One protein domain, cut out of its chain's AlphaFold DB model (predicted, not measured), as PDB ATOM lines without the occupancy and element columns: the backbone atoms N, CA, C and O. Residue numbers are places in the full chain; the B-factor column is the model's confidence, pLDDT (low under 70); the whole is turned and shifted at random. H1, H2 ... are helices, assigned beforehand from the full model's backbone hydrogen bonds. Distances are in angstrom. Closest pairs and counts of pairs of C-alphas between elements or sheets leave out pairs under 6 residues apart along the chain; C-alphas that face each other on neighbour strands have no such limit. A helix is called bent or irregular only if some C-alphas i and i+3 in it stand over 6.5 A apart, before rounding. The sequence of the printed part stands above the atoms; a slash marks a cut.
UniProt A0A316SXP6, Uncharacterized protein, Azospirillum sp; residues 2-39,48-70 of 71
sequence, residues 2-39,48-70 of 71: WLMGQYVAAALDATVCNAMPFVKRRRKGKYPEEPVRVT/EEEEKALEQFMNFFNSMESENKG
ATOM      1  N   TRP A   2       5.322  -3.534  48.459       80.44
ATOM      2  CA  TRP A   2       6.492  -2.872  47.853       80.44
ATOM      3  C   TRP A   2       7.638  -3.823  47.458       80.44
ATOM      4  O   TRP A   2       8.206  -3.681  46.380       80.44
ATOM      5  N   LEU A   3       7.927  -4.830  48.291       83.12
ATOM      6  CA  LEU A   3       9.025  -5.780  48.066       83.12
ATOM      7  C   LEU A   3       8.849  -6.577  46.761       83.12
ATOM      8  O   LEU A   3       9.778  -6.712  45.973       83.12
ATOM      9  N   MET A   4       7.623  -7.030  46.478       85.00
ATOM     10  CA  MET A   4       7.321  -7.715  45.217       85.00
ATOM     11  C   MET A   4       7.492  -6.810  43.996       85.00
ATOM     12  O   MET A   4       7.972  -7.275  42.969       85.00
ATOM     13  N   GLY A   5       7.182  -5.515  44.110       86.75
ATOM     14  CA  GLY A   5       7.451  -4.553  43.040       86.75
ATOM     15  C   GLY A   5       8.946  -4.431  42.725       86.75
ATOM     16  O   GLY A   5       9.321  -4.391  41.556       86.75
ATOM     17  N   GLN A   6       9.802  -4.447  43.751       85.06
ATOM     18  CA  GLN A   6      11.260  -4.417  43.579       85.06
ATOM     19  C   GLN A   6      11.784  -5.684  42.898       85.06
ATOM     20  O   GLN A   6      12.595  -5.581  41.979       85.06
ATOM     21  N   TYR A   7      11.287  -6.865  43.279       89.31
ATOM     22  CA  TYR A   7      11.650  -8.111  42.600       89.31
ATOM     23  C   TYR A   7      11.195  -8.123  41.144       89.31
ATOM     24  O   TYR A   7      11.975  -8.471  40.266       89.31
ATOM     25  N   VAL A   8       9.964  -7.702  40.852       88.38
ATOM     26  CA  VAL A   8       9.476  -7.640  39.466       88.38
ATOM     27  C   VAL A   8      10.325  -6.673  38.636       88.38
ATOM     28  O   VAL A   8      10.729  -7.013  37.525       88.38
ATOM     29  N   ALA A   9      10.673  -5.507  39.185       87.62
ATOM     30  CA  ALA A   9      11.565  -4.565  38.519       87.62
ATOM     31  C   ALA A   9      12.961  -5.166  38.276       87.62
ATOM     32  O   ALA A   9      13.458  -5.099  37.155       87.62
ATOM     33  N   ALA A  10      13.564  -5.813  39.279       87.44
ATOM     34  CA  ALA A  10      14.862  -6.475  39.141       87.44
ATOM     35  C   ALA A  10      14.833  -7.619  38.111       87.44
ATOM     36  O   ALA A  10      15.796  -7.806  37.368       87.44
ATOM     37  N   ALA A  11      13.729  -8.368  38.026       87.88
ATOM     38  CA  ALA A  11      13.559  -9.442  37.049       87.88
ATOM     39  C   ALA A  11      13.500  -8.895  35.618       87.88
ATOM     40  O   ALA A  11      14.182  -9.407  34.728       87.88
ATOM     41  N   LEU A  12      12.729  -7.824  35.400       86.75
ATOM     42  CA  LEU A  12      12.665  -7.132  34.110       86.75
ATOM     43  C   LEU A  12      14.024  -6.540  33.727       86.75
ATOM     44  O   LEU A  12      14.436  -6.621  32.569       86.75
ATOM     45  N   ASP A  13      14.751  -6.007  34.707       84.50
ATOM     46  CA  ASP A  13      16.073  -5.433  34.499       84.50
ATOM     47  C   ASP A  13      17.107  -6.487  34.072       84.50
ATOM     48  O   ASP A  13      17.887  -6.277  33.141       84.50
ATOM     49  N   ALA A  14      17.072  -7.655  34.722       86.50
ATOM     50  CA  ALA A  14      17.975  -8.767  34.450       86.50
ATOM     51  C   ALA A  14      17.675  -9.494  33.128       86.50
ATOM     52  O   ALA A  14      18.591 -10.047  32.514       86.50
ATOM     53  N   THR A  15      16.420  -9.496  32.677       84.62
ATOM     54  CA  THR A  15      15.984 -10.224  31.473       84.62
ATOM     55  C   THR A  15      15.816  -9.288  30.279       84.62
ATOM     56  O   THR A  15      16.634  -9.283  29.359       84.62
ATOM     57  N   VAL A  16      14.782  -8.450  30.312       82.25
ATOM     58  CA  VAL A  16      14.341  -7.600  29.202       82.25
ATOM     59  C   VAL A  16      15.371  -6.515  28.901       82.25
ATOM     60  O   VAL A  16      15.801  -6.368  27.757       82.25
ATOM     61  N   CYS A  17      15.819  -5.778  29.920       77.62
ATOM     62  CA  CYS A  17      16.741  -4.661  29.707       77.62
ATOM     63  C   CYS A  17      18.159  -5.107  29.324       77.62
ATOM     64  O   CYS A  17      18.869  -4.351  28.664       77.62
ATOM     65  N   ASN A  18      18.563  -6.325  29.691       81.44
ATOM     66  CA  ASN A  18      19.827  -6.913  29.247       81.44
ATOM     67  C   ASN A  18      19.770  -7.457  27.813       81.44
ATOM     68  O   ASN A  18      20.800  -7.489  27.142       81.44
ATOM     69  N   ALA A  19      18.598  -7.908  27.358       79.12
ATOM     70  CA  ALA A  19      18.403  -8.445  26.012       79.12
ATOM     71  C   ALA A  19      18.205  -7.349  24.950       79.12
ATOM     72  O   ALA A  19      18.434  -7.595  23.767       79.12
ATOM     73  N   MET A  20      17.789  -6.141  25.345       80.81
ATOM     74  CA  MET A  20      17.545  -5.046  24.407       80.81
ATOM     75  C   MET A  20      18.850  -4.434  23.867       80.81
ATOM     76  O   MET A  20      19.590  -3.804  24.626       80.81
ATOM     77  N   PRO A  21      19.095  -4.480  22.543       70.56
ATOM     78  CA  PRO A  21      20.305  -3.915  21.938       70.56
ATOM     79  C   PRO A  21      20.319  -2.376  21.930       70.56
ATOM     80  O   PRO A  21      21.366  -1.764  21.725       70.56
ATOM     81  N   PHE A  22      19.167  -1.738  22.159       73.12
ATOM     82  CA  PHE A  22      19.018  -0.280  22.153       73.12
ATOM     83  C   PHE A  22      19.367   0.380  23.491       73.12
ATOM     84  O   PHE A  22      19.679   1.571  23.525       73.12
ATOM     85  N   VAL A  23      19.359  -0.369  24.598       71.50
ATOM     86  CA  VAL A  23      19.640   0.180  25.928       71.50
ATOM     87  C   VAL A  23      21.122  -0.028  26.235       71.50
ATOM     88  O   VAL A  23      21.527  -1.022  26.834       71.50
ATOM     89  N   LYS A  24      21.971   0.917  25.813       67.06
ATOM     90  CA  LYS A  24      23.401   0.896  26.159       67.06
ATOM     91  C   LYS A  24      23.569   1.124  27.661       67.06
ATOM     92  O   LYS A  24      23.443   2.247  28.141       67.06
ATOM     93  N   ARG A  25      23.879   0.063  28.407       70.81
ATOM     94  CA  ARG A  25      24.174   0.133  29.844       70.81
ATOM     95  C   ARG A  25      25.628  -0.189  30.121       70.81
ATOM     96  O   ARG A  25      26.210  -1.082  29.515       70.81
ATOM     97  N   ARG A  26      26.202   0.515  31.099       75.62
ATOM     98  CA  ARG A  26      27.578   0.283  31.557       75.62
ATOM     99  C   ARG A  26      27.740  -1.081  32.242       75.62
ATOM    100  O   ARG A  26      28.833  -1.635  32.231       75.62
ATOM    101  N   ARG A  27      26.672  -1.609  32.853       77.38
ATOM    102  CA  ARG A  27      26.628  -2.925  33.509       77.38
ATOM    103  C   ARG A  27      25.275  -3.589  33.256       77.38
ATOM    104  O   ARG A  27      24.261  -2.897  33.189       77.38
ATOM    105  N   LYS A  28      25.283  -4.916  33.119       80.25
ATOM    106  CA  LYS A  28      24.065  -5.730  33.018       80.25
ATOM    107  C   LYS A  28      23.335  -5.733  34.363       80.25
ATOM    108  O   LYS A  28      23.990  -5.856  35.400       80.25
ATOM    109  N   GLY A  29      22.011  -5.604  34.334       80.81
ATOM    110  CA  GLY A  29      21.169  -5.796  35.515       80.81
ATOM    111  C   GLY A  29      21.296  -7.237  36.005       80.81
ATOM    112  O   GLY A  29      21.395  -8.153  35.187       80.81
ATOM    113  N   LYS A  30      21.346  -7.453  37.318       84.38
ATOM    114  CA  LYS A  30      21.378  -8.792  37.917       84.38
ATOM    115  C   LYS A  30      20.176  -8.949  38.827       84.38
ATOM    116  O   LYS A  30      19.824  -8.015  39.546       84.38
ATOM    117  N   TYR A  31      19.571 -10.127  38.786       87.31
ATOM    118  CA  TYR A  31      18.547 -10.485  39.750       87.31
ATOM    119  C   TYR A  31      19.228 -10.862  41.073       87.31
ATOM    120  O   TYR A  31      20.250 -11.549  41.023       87.31
ATOM    121  N   PRO A  32      18.728 -10.400  42.232       84.31
ATOM    122  CA  PRO A  32      19.258 -10.834  43.519       84.31
ATOM    123  C   PRO A  32      19.042 -12.345  43.692       84.31
ATOM    124  O   PRO A  32      17.938 -12.839  43.478       84.31
ATOM    125  N   GLU A  33      20.101 -13.073  44.047       83.56
ATOM    126  CA  GLU A  33      20.049 -14.530  44.265       83.56
ATOM    127  C   GLU A  33      19.326 -14.877  45.570       83.56
ATOM    128  O   GLU A  33      18.557 -15.834  45.623       83.56
ATOM    129  N   GLU A  34      19.517 -14.049  46.596       83.31
ATOM    130  CA  GLU A  34      18.871 -14.196  47.893       83.31
ATOM    131  C   GLU A  34      17.798 -13.123  48.100       83.31
ATOM    132  O   GLU A  34      17.960 -11.971  47.669       83.31
ATOM    133  N   PRO A  35      16.685 -13.466  48.771       80.69
ATOM    134  CA  PRO A  35      15.665 -12.490  49.084       80.69
ATOM    135  C   PRO A  35      16.208 -11.450  50.066       80.69
ATOM    136  O   PRO A  35      16.862 -11.770  51.057       80.69
ATOM    137  N   VAL A  36      15.867 -10.187  49.825       78.94
ATOM    138  CA  VAL A  36      16.132  -9.077  50.739       78.94
ATOM    139  C   VAL A  36      15.508  -9.398  52.099       78.94
ATOM    140  O   VAL A  36      14.281  -9.436  52.238       78.94
ATOM    141  N   ARG A  37      16.359  -9.632  53.105       77.06
ATOM    142  CA  ARG A  37      15.929  -9.823  54.495       77.06
ATOM    143  C   ARG A  37      15.386  -8.496  55.027       77.06
ATOM    144  O   ARG A  37      16.060  -7.471  54.997       77.06
ATOM    145  N   VAL A  38      14.139  -8.522  55.493       76.56
ATOM    146  CA  VAL A  38      13.453  -7.355  56.081       76.56
ATOM    147  C   VAL A  38      13.690  -7.284  57.594       76.56
ATOM    148  O   VAL A  38      13.619  -6.213  58.188       76.56
ATOM    149  N   THR A  39      13.987  -8.423  58.222       79.19
ATOM    150  CA  THR A  39      14.267  -8.526  59.655       79.19
ATOM    151  C   THR A  39      15.750  -8.292  59.946       79.19
ATOM    152  O   THR A  39      16.592  -8.835  59.225       79.19
ATOM    153  N   GLU A  48      28.086 -15.783  64.222       79.38
ATOM    154  CA  GLU A  48      28.344 -16.843  63.243       79.38
ATOM    155  C   GLU A  48      28.854 -16.312  61.892       79.38
ATOM    156  O   GLU A  48      29.690 -16.950  61.248       79.38
ATOM    157  N   GLU A  49      28.344 -15.168  61.422       78.94
ATOM    158  CA  GLU A  49      28.843 -14.527  60.198       78.94
ATOM    159  C   GLU A  49      30.281 -14.023  60.371       78.94
ATOM    160  O   GLU A  49      31.105 -14.192  59.468       78.94
ATOM    161  N   GLU A  50      30.596 -13.448  61.532       79.19
ATOM    162  CA  GLU A  50      31.944 -12.992  61.871       79.19
ATOM    163  C   GLU A  50      32.930 -14.163  61.944       79.19
ATOM    164  O   GLU A  50      34.003 -14.081  61.345       79.19
ATOM    165  N   GLU A  51      32.561 -15.274  62.586       82.50
ATOM    166  CA  GLU A  51      33.391 -16.484  62.654       82.50
ATOM    167  C   GLU A  51      33.651 -17.076  61.265       82.50
ATOM    168  O   GLU A  51      34.804 -17.322  60.906       82.50
ATOM    169  N   LYS A  52      32.614 -17.211  60.427       85.00
ATOM    170  CA  LYS A  52      32.759 -17.694  59.039       85.00
ATOM    171  C   LYS A  52      33.644 -16.774  58.199       85.00
ATOM    172  O   LYS A  52      34.443 -17.254  57.392       85.00
ATOM    173  N   ALA A  53      33.519 -15.458  58.365       80.31
ATOM    174  CA  ALA A  53      34.380 -14.496  57.681       80.31
ATOM    175  C   ALA A  53      35.841 -14.624  58.141       80.31
ATOM    176  O   ALA A  53      36.760 -14.549  57.320       80.31
ATOM    177  N   LEU A  54      36.060 -14.868  59.434       85.00
ATOM    178  CA  LEU A  54      37.381 -15.070  60.025       85.00
ATOM    179  C   LEU A  54      38.025 -16.367  59.513       85.00
ATOM    180  O   LEU A  54      39.187 -16.353  59.105       85.00
ATOM    181  N   GLU A  55      37.264 -17.459  59.430       87.06
ATOM    182  CA  GLU A  55      37.715 -18.721  58.835       87.06
ATOM    183  C   GLU A  55      38.092 -18.562  57.356       87.06
ATOM    184  O   GLU A  55      39.152 -19.021  56.927       87.06
ATOM    185  N   GLN A  56      37.262 -17.877  56.561       86.56
ATOM    186  CA  GLN A  56      37.570 -17.597  55.153       86.56
ATOM    187  C   GLN A  56      38.842 -16.761  55.005       86.56
ATOM    188  O   GLN A  56      39.671 -17.043  54.137       86.56
ATOM    189  N   PHE A  57      39.022 -15.762  55.871       88.62
ATOM    190  CA  PHE A  57      40.226 -14.945  55.899       88.62
ATOM    191  C   PHE A  57      41.457 -15.791  56.236       88.62
ATOM    192  O   PHE A  57      42.433 -15.772  55.491       88.62
ATOM    193  N   MET A  58      41.408 -16.603  57.294       86.56
ATOM    194  CA  MET A  58      42.508 -17.505  57.651       86.56
ATOM    195  C   MET A  58      42.849 -18.472  56.515       86.56
ATOM    196  O   MET A  58      44.022 -18.647  56.188       86.56
ATOM    197  N   ASN A  59      41.841 -19.052  55.861       86.81
ATOM    198  CA  ASN A  59      42.041 -19.946  54.722       86.81
ATOM    199  C   ASN A  59      42.709 -19.236  53.536       86.81
ATOM    200  O   ASN A  59      43.627 -19.792  52.930       86.81
ATOM    201  N   PHE A  60      42.316 -17.995  53.241       89.19
ATOM    202  CA  PHE A  60      42.962 -17.181  52.213       89.19
ATOM    203  C   PHE A  60      44.439 -16.920  52.544       89.19
ATOM    204  O   PHE A  60      45.305 -17.164  51.704       89.19
ATOM    205  N   PHE A  61      44.754 -16.512  53.777       88.25
ATOM    206  CA  PHE A  61      46.138 -16.269  54.205       88.25
ATOM    207  C   PHE A  61      46.991 -17.538  54.195       88.25
ATOM    208  O   PHE A  61      48.115 -17.506  53.699       88.25
ATOM    209  N   ASN A  62      46.449 -18.664  54.657       83.62
ATOM    210  CA  ASN A  62      47.135 -19.953  54.595       83.62
ATOM    211  C   ASN A  62      47.432 -20.359  53.143       83.62
ATOM    212  O   ASN A  62      48.539 -20.807  52.844       83.62
ATOM    213  N   SER A  63      46.478 -20.154  52.225       82.00
ATOM    214  CA  SER A  63      46.695 -20.426  50.799       82.00
ATOM    215  C   SER A  63      47.775 -19.516  50.197       82.00
ATOM    216  O   SER A  63      48.674 -19.999  49.510       82.00
ATOM    217  N   MET A  64      47.781 -18.229  50.553       79.75
ATOM    218  CA  MET A  64      48.767 -17.256  50.085       79.75
ATOM    219  C   MET A  64      50.172 -17.524  50.650       79.75
ATOM    220  O   MET A  64      51.171 -17.392  49.940       79.75
ATOM    221  N   GLU A  65      50.278 -17.929  51.919       76.94
ATOM    222  CA  GLU A  65      51.543 -18.377  52.509       76.94
ATOM    223  C   GLU A  65      52.072 -19.641  51.830       76.94
ATOM    224  O   GLU A  65      53.278 -19.750  51.599       76.94
ATOM    225  N   SER A  66      51.187 -20.584  51.498       74.69
ATOM    226  CA  SER A  66      51.566 -21.811  50.798       74.69
ATOM    227  C   SER A  66      52.092 -21.534  49.385       74.69
ATOM    228  O   SER A  66      53.081 -22.141  48.978       74.69
ATOM    229  N   GLU A  67      51.523 -20.550  48.678       70.69
ATOM    230  CA  GLU A  67      52.029 -20.094  47.377       70.69
ATOM    231  C   GLU A  67      53.375 -19.359  47.484       70.69
ATOM    232  O   GLU A  67      54.224 -19.505  46.604       70.69
ATOM    233  N   ASN A  68      53.612 -18.597  48.558       68.00
ATOM    234  CA  ASN A  68      54.876 -17.875  48.756       68.00
ATOM    235  C   ASN A  68      56.027 -18.759  49.258       68.00
ATOM    236  O   ASN A  68      57.175 -18.487  48.921       68.00
ATOM    237  N   LYS A  69      55.754 -19.819  50.031       61.25
ATOM    238  CA  LYS A  69      56.777 -20.787  50.487       61.25
ATOM    239  C   LYS A  69      57.199 -21.790  49.399       61.25
ATOM    240  O   LYS A  69      58.126 -22.563  49.622       61.25
ATOM    241  N   GLY A  70      56.516 -21.794  48.251       60.22
ATOM    242  CA  GLY A  70      56.812 -22.643  47.089       60.22
ATOM    243  C   GLY A  70      57.732 -22.021  46.028       60.22
ATOM    244  O   GLY A  70      57.915 -22.633  44.976       60.22
TER     245      GLY A  70
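Overview. This is residues 2 to 39 and 48 to 70 of the 71 residues of an uncharacterized protein of Azospirillum sp (UniProt A0A316SXP6). Two helices lie well apart: H1, with the unnamed stretch of residues 20 to 39 folding back beside it, makes one part, and H2, which follows across a cut, stands free as the other. The 61 printed residues hold two named helices, H1 then H2, and no named strand; the class is all helix. The whole is extended, with a radius of gyration of the C-alphas of 19.5 A, and spans 51 by 35 by 13 A, only just flat.

Along the chain. Find C-alpha 2 at (6.492, -2.872, 47.853); from there H1, residues 2 to 19, runs 25.5 A to C-alpha 19 at (18.403, -8.445, 26.012). Near residue 13 it has a kink of 28 degrees. It is neither bent nor irregular, but only just: C-alphas 14 and 17 are 6.4 A apart. Next come residues 20 to 39, with no named element. After the cut, look for C-alpha 48 at (28.344, -16.843, 63.243), where H2, residues 48 to 68, begins its 30.2 A run to C-alpha 68.

Arrangement. H1 and H2 are apart, with no C-alpha of the one within 8 A of the other. Residues 48 to 70, of which 48 to 68 belong to H2, stand free. Check the backbone O and N atoms: in H2 every O i to N i+4 pair is within hydrogen-bond range, in H1 12 of 14.

Size, cuts and confidence. The C-alphas farthest apart are those of Trp 2 and Gly 70, at 54.1 A. Without the free stretch, the body of 38 residues spans 38 by 15 by 12 A. The link from H1 to H2 runs across the cut: residues 40 to 47 are not printed, and C-alphas 39 and 48 are 16.7 A apart. In the B-factor column you will find a mean pLDDT of the printed part of 80.8, with residue 24 and residues 68 to 70 under 70.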